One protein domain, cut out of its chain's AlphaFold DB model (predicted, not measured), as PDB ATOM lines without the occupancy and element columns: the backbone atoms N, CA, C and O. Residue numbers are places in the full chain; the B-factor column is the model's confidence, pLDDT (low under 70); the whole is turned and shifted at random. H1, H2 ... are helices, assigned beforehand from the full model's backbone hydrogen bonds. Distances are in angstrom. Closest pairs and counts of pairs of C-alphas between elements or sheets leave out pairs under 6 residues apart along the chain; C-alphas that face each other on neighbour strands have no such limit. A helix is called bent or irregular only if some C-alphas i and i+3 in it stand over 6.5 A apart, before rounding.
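Overview. This is residues 47 to 95 of the 115 residues of an uncharacterized protein of Candidatus Thiodiazotropha endolucinida (UniProt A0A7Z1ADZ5). Two helices sit at opposite ends of a loose, open model: the longer one, H2, stands well away from H1, and a long link with no named element runs between them. This link, residues 57 to 78, folds back on itself after H1 and then reaches across to H2; residues 73 to 85, of which 79 to 85 belong to H2, and residues 88 to 93, of which 88 to 91 belong to H2, stand free. The printed part has 49 residues with two named helices, H1 then H2 along the chain, and no named strand. The class is all helix, though under half of the residues, 22 of 49, are in named elements. The whole is loose, with a radius of gyration of the C-alphas of 13.7 A and spans of 33 by 25 by 20 A.

Arrangement. H2, residues 79 to 91, is the longest helix. H1, residues 48 to 56, is apart from it, with no C-alpha of the one within 8 A of the other. The two are joined by a long link of 22 residues, 57 to 78. In both H1 and H2 every O i to N i+4 pair is within hydrogen-bond range. Neither helix is bent or irregular.

Along the chain. H2 runs 18.3 A from C-alpha 79 at (-8.651, 15.918, 30.087) to C-alpha 91 at (-20.379, 2.511, 25.689). H1 measures 11.7 A from first to last C-alpha and begins with C-alpha 48 at (6.198, 14.622, 13.706). The C-alphas of residues 57 to 78 lie 7 to 15 A from the mean of all C-alphas.

Size, cuts and confidence. The two C-alphas farthest apart, those of Arg 54 and Lys 91, are 34.6 A from each other. Without the stretches that stand free, the body has 30 residues and spans 30 by 22 by 16 A. The printed part has no cut. Its mean pLDDT is 89.2, and no printed residue is under 70.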
ATOM      1  N   THR A  47       8.884  15.455   9.664       85.06
ATOM      2  CA  THR A  47       7.598  15.768  10.313       85.06
ATOM      3  C   THR A  47       7.424  14.951  11.596       85.06
ATOM      4  O   THR A  47       8.076  13.921  11.787       85.06
ATOM      5  N   TRP A  48       6.533  15.382  12.493       86.19
ATOM      6  CA  TRP A  48       6.198  14.622  13.706       86.19
ATOM      7  C   TRP A  48       5.813  13.162  13.392       86.19
ATOM      8  O   TRP A  48       6.361  12.240  13.998       86.19
ATOM      9  N   ALA A  49       4.984  12.942  12.366       86.81
ATOM     10  CA  ALA A  49       4.592  11.606  11.910       86.81
ATOM     11  C   ALA A  49       5.790  10.772  11.415       86.81
ATOM     12  O   ALA A  49       5.944   9.608  11.782       86.81
ATOM     13  N   GLN A  50       6.698  11.377  10.639       86.44
ATOM     14  CA  GLN A  50       7.914  10.700  10.172       86.44
ATOM     15  C   GLN A  50       8.837  10.305  11.332       86.44
ATOM     16  O   GLN A  50       9.495   9.264  11.277       86.44
ATOM     17  N   ARG A  51       8.877  11.104  12.406       89.50
ATOM     18  CA  ARG A  51       9.644  10.771  13.615       89.50
ATOM     19  C   ARG A  51       9.039   9.585  14.361       89.50
ATOM     20  O   ARG A  51       9.800   8.704  14.756       89.50
ATOM     21  N   LEU A  52       7.712   9.528  14.506       89.94
ATOM     22  CA  LEU A  52       7.030   8.378  15.114       89.94
ATOM     23  C   LEU A  52       7.335   7.081  14.364       89.94
ATOM     24  O   LEU A  52       7.738   6.095  14.985       89.94
ATOM     25  N   LYS A  53       7.262   7.109  13.030       90.00
ATOM     26  CA  LYS A  53       7.606   5.954  12.194       90.00
ATOM     27  C   LYS A  53       9.057   5.532  12.387       90.00
ATOM     28  O   LYS A  53       9.354   4.354  12.523       90.00
ATOM     29  N   ARG A  54       9.979   6.490  12.442       87.19
ATOM     30  CA  ARG A  54      11.410   6.192  12.564       87.19
ATOM     31  C   ARG A  54      11.814   5.648  13.937       87.19
ATOM     32  O   ARG A  54      12.706   4.810  13.994       87.19
ATOM     33  N   VAL A  55      11.241   6.172  15.022       90.81
ATOM     34  CA  VAL A  55      11.657   5.843  16.400       90.81
ATOM     35  C   VAL A  55      10.849   4.685  16.975       90.81
ATOM     36  O   VAL A  55      11.421   3.817  17.626       90.81
ATOM     37  N   PHE A  56       9.541   4.665  16.722       87.62
ATOM     38  CA  PHE A  56       8.609   3.710  17.324       87.62
ATOM     39  C   PHE A  56       8.006   2.730  16.317       87.62
ATOM     40  O   PHE A  56       7.230   1.869  16.715       87.62
ATOM     41  N   ASN A  57       8.336   2.845  15.024       87.88
ATOM     42  CA  ASN A  57       7.697   2.073  13.954       87.88
ATOM     43  C   ASN A  57       6.165   2.264  13.892       87.88
ATOM     44  O   ASN A  57       5.434   1.364  13.488       87.88
ATOM     45  N   ILE A  58       5.678   3.445  14.291       87.69
ATOM     46  CA  ILE A  58       4.254   3.810  14.251       87.69
ATOM     47  C   ILE A  58       4.016   4.733  13.057       87.69
ATOM     48  O   ILE A  58       4.530   5.853  13.031       87.69
ATOM     49  N   ASP A  59       3.229   4.286  12.078       88.94
ATOM     50  CA  ASP A  59       2.852   5.100  10.923       88.94
ATOM     51  C   ASP A  59       1.433   5.660  11.079       88.94
ATOM     52  O   ASP A  59       0.447   4.943  10.946       88.94
ATOM     53  N   VAL A  60       1.343   6.959  11.366       88.81
ATOM     54  CA  VAL A  60       0.074   7.698  11.492       88.81
ATOM     55  C   VAL A  60      -0.323   8.422  10.201       88.81
ATOM     56  O   VAL A  60      -1.339   9.109  10.178       88.81
ATOM     57  N   SER A  61       0.482   8.307   9.138       89.44
ATOM     58  CA  SER A  61       0.221   8.954   7.844       89.44
ATOM     59  C   SER A  61      -0.624   8.103   6.899       89.44
ATOM     60  O   SER A  61      -1.069   8.597   5.868       89.44
ATOM     61  N   VAL A  62      -0.875   6.842   7.257       91.19
ATOM     62  CA  VAL A  62      -1.651   5.895   6.455       91.19
ATOM     63  C   VAL A  62      -2.773   5.312   7.303       91.19
ATOM     64  O   VAL A  62      -2.555   4.853   8.422       91.19
ATOM     65  N   CYS A  63      -3.991   5.312   6.769       89.00
ATOM     66  CA  CYS A  63      -5.123   4.682   7.432       89.00
ATOM     67  C   CYS A  63      -4.979   3.148   7.400       89.00
ATOM     68  O   CYS A  63      -4.900   2.578   6.311       89.00
ATOM     69  N   PRO A  64      -5.046   2.439   8.544       85.31
ATOM     70  CA  PRO A  64      -4.896   0.981   8.574       85.31
ATOM     71  C   PRO A  64      -6.078   0.229   7.944       85.31
ATOM     72  O   PRO A  64      -5.947  -0.947   7.626       85.31
ATOM     73  N   LYS A  65      -7.239   0.881   7.773       87.56
ATOM     74  CA  LYS A  65      -8.439   0.254   7.192       87.56
ATOM     75  C   LYS A  65      -8.503   0.370   5.671       87.56
ATOM     76  O   LYS A  65      -8.930  -0.570   5.020       87.56
ATOM     77  N   CYS A  66      -8.125   1.523   5.114       91.94
ATOM     78  CA  CYS A  66      -8.264   1.798   3.678       91.94
ATOM     79  C   CYS A  66      -6.941   2.061   2.946       91.94
ATOM     80  O   CYS A  66      -6.952   2.170   1.726       91.94
ATOM     81  N   GLY A  67      -5.815   2.201   3.652       89.00
ATOM     82  CA  GLY A  67      -4.509   2.487   3.047       89.00
ATOM     83  C   GLY A  67      -4.345   3.909   2.496       89.00
ATOM     84  O   GLY A  67      -3.303   4.218   1.926       89.00
ATOM     85  N   GLY A  68      -5.349   4.776   2.653       92.38
ATOM     86  CA  GLY A  68      -5.290   6.173   2.215       92.38
ATOM     87  C   GLY A  68      -4.420   7.059   3.111       92.38
ATOM     88  O   GLY A  68      -4.110   6.697   4.248       92.38
ATOM     89  N   GLU A  69      -4.068   8.245   2.606       90.44
ATOM     90  CA  GLU A  69      -3.328   9.265   3.359       90.44
ATOM     91  C   GLU A  69      -4.182   9.801   4.520       90.44
ATOM     92  O   GLU A  69      -5.292  10.300   4.326       90.44
ATOM     93  N   ALA A  70      -3.658   9.704   5.739       89.06
ATOM     94  CA  ALA A  70      -4.263  10.246   6.945       89.06
ATOM     95  C   ALA A  70      -3.609  11.585   7.314       89.06
ATOM     96  O   ALA A  70      -2.388  11.744   7.254       89.06
ATOM     97  N   ARG A  71      -4.431  12.554   7.730       87.50
ATOM     98  CA  ARG A  71      -3.987  13.889   8.154       87.50
ATOM     99  C   ARG A  71      -4.523  14.215   9.539       87.50
ATOM    100  O   ARG A  71      -5.677  13.934   9.849       87.50
ATOM    101  N   VAL A  72      -3.678  14.830  10.361       84.50
ATOM    102  CA  VAL A  72      -4.075  15.325  11.683       84.50
ATOM    103  C   VAL A  72      -4.889  16.601  11.492       84.50
ATOM    104  O   VAL A  72      -4.380  17.571  10.936       84.50
ATOM    105  N   ILE A  73      -6.144  16.587  11.939       89.19
ATOM    106  CA  ILE A  73      -7.070  17.725  11.810       89.19
ATOM    107  C   ILE A  73      -7.206  18.544  13.099       89.19
ATOM    108  O   ILE A  73      -7.537  19.722  13.039       89.19
ATOM    109  N   ALA A  74      -6.954  17.934  14.260       88.94
ATOM    110  CA  ALA A  74      -7.044  18.578  15.566       88.94
ATOM    111  C   ALA A  74      -6.178  17.837  16.596       88.94
ATOM    112  O   ALA A  74      -5.981  16.626  16.486       88.94
ATOM    113  N   SER A  75      -5.703  18.571  17.605       88.81
ATOM    114  CA  SER A  75      -5.131  18.032  18.844       88.81
ATOM    115  C   SER A  75      -6.075  18.396  19.989       88.81
ATOM    116  O   SER A  75      -6.481  19.552  20.092       88.81
ATOM    117  N   ILE A  76      -6.458  17.421  20.812       93.75
ATOM    118  CA  ILE A  76      -7.322  17.626  21.981       93.75
ATOM    119  C   ILE A  76      -6.476  17.328  23.215       93.75
ATOM    120  O   ILE A  76      -6.037  16.195  23.389       93.75
ATOM    121  N   GLU A  77      -6.251  18.342  24.048       94.00
ATOM    122  CA  GLU A  77      -5.380  18.252  25.234       94.00
ATOM    123  C   GLU A  77      -6.156  18.367  26.558       94.00
ATOM    124  O   GLU A  77      -5.615  18.074  27.620       94.00
ATOM    125  N   ASP A  78      -7.432  18.767  26.512       96.00
ATOM    126  CA  ASP A  78      -8.284  18.891  27.698       96.00
ATOM    127  C   ASP A  78      -8.736  17.512  28.203       96.00
ATOM    128  O   ASP A  78      -9.460  16.781  27.516       96.00
ATOM    129  N   GLN A  79      -8.353  17.193  29.441       93.75
ATOM    130  CA  GLN A  79      -8.651  15.918  30.087       93.75
ATOM    131  C   GLN A  79     -10.155  15.629  30.179       93.75
ATOM    132  O   GLN A  79     -10.585  14.514  29.892       93.75
ATOM    133  N   GLN A  80     -10.980  16.624  30.512       95.50
ATOM    134  CA  GLN A  80     -12.422  16.423  30.668       95.50
ATOM    135  C   GLN A  80     -13.089  16.082  29.333       95.50
ATOM    136  O   GLN A  80     -14.078  15.343  29.293       95.50
ATOM    137  N   ILE A  81     -12.574  16.628  28.228       95.31
ATOM    138  CA  ILE A  81     -13.063  16.333  26.877       95.31
ATOM    139  C   ILE A  81     -12.632  14.926  26.460       95.31
ATOM    140  O   ILE A  81     -13.459  14.163  25.953       95.31
ATOM    141  N   ILE A  82     -11.370  14.570  26.712       93.44
ATOM    142  CA  ILE A  82     -10.831  13.232  26.441       93.44
ATOM    143  C   ILE A  82     -11.675  12.170  27.156       93.44
ATOM    144  O   ILE A  82     -12.161  11.240  26.509       93.44
ATOM    145  N   ASP A  83     -11.940  12.350  28.452       92.56
ATOM    146  CA  ASP A  83     -12.705  11.395  29.258       92.56
ATOM    147  C   ASP A  83     -14.137  11.219  28.730       92.56
ATOM    148  O   ASP A  83     -14.639  10.097  28.623       92.56
ATOM    149  N   LYS A  84     -14.792  12.315  28.321       95.44
ATOM    150  CA  LYS A  84     -16.132  12.269  27.712       95.44
ATOM    151  C   LYS A  84     -16.142  11.486  26.398       95.44
ATOM    152  O   LYS A  84     -17.053  10.684  26.178       95.44
ATOM    153  N   ILE A  85     -15.148  11.697  25.532       92.88
ATOM    154  CA  ILE A  85     -15.020  10.982  24.253       92.88
ATOM    155  C   ILE A  85     -14.787   9.490  24.508       92.88
ATOM    156  O   ILE A  85     -15.487   8.650  23.938       92.88
ATOM    157  N   LEU A  86     -13.846   9.153  25.392       91.00
ATOM    158  CA  LEU A  86     -13.528   7.765  25.719       91.00
ATOM    159  C   LEU A  86     -14.730   7.044  26.335       91.00
ATOM    160  O   LEU A  86     -15.080   5.955  25.878       91.00
ATOM    161  N   ALA A  87     -15.433   7.669  27.284       91.62
ATOM    162  CA  ALA A  87     -16.637   7.103  27.890       91.62
ATOM    163  C   ALA A  87     -17.739   6.833  26.850       91.62
ATOM    164  O   ALA A  87     -18.432   5.814  26.917       91.62
ATOM    165  N   HIS A  88     -17.902   7.722  25.867       93.06
ATOM    166  CA  HIS A  88     -18.848   7.528  24.771       93.06
ATOM    167  C   HIS A  88     -18.466   6.343  23.870       93.06
ATOM    168  O   HIS A  88     -19.323   5.531  23.516       93.06
ATOM    169  N   LEU A  89     -17.185   6.221  23.514       90.88
ATOM    170  CA  LEU A  89     -16.682   5.147  22.656       90.88
ATOM    171  C   LEU A  89     -16.717   3.774  23.346       90.88
ATOM    172  O   LEU A  89     -17.080   2.786  22.703       90.88
ATOM    173  N   MET A  90     -16.414   3.715  24.648       87.62
ATOM    174  CA  MET A  90     -16.524   2.495  25.456       87.62
ATOM    175  C   MET A  90     -17.967   1.984  25.504       87.62
ATOM    176  O   MET A  90     -18.206   0.804  25.263       87.62
ATOM    177  N   LYS A  91     -18.949   2.874  25.713       89.12
ATOM    178  CA  LYS A  91     -20.379   2.511  25.689       89.12
ATOM    179  C   LYS A  91     -20.834   1.929  24.349       89.12
ATOM    180  O   LYS A  91     -21.761   1.131  24.318       89.12
ATOM    181  N   ARG A  92     -20.199   2.331  23.243       88.31
ATOM    182  CA  ARG A  92     -20.496   1.831  21.892       88.31
ATOM    183  C   ARG A  92     -19.734   0.554  21.524       88.31
ATOM    184  O   ARG A  92     -19.919   0.063  20.417       88.31
ATOM    185  N   GLY A  93     -18.868   0.041  22.402       81.38
ATOM    186  CA  GLY A  93     -18.022  -1.121  22.113       81.38
ATOM    187  C   GLY A  93     -16.991  -0.873  21.005       81.38
ATOM    188  O   GLY A  93     -16.521  -1.815  20.377       81.38
ATOM    189  N   ALA A  94     -16.658   0.393  20.724       77.25
ATOM    190  CA  ALA A  94     -15.802   0.773  19.598       77.25
ATOM    191  C   ALA A  94     -14.299   0.784  19.935       77.25
ATOM    192  O   ALA A  94     -13.477   1.011  19.047       77.25
ATOM    193  N   LEU A  95     -13.938   0.572  21.205       70.44
ATOM    194  CA  LEU A  95     -12.558   0.545  21.684       70.44
ATOM    195  C   LEU A  95     -12.209  -0.847  22.228       70.44
ATOM    196  O   LEU A  95     -13.016  -1.416  22.968       70.44
TER     197      LEU A  95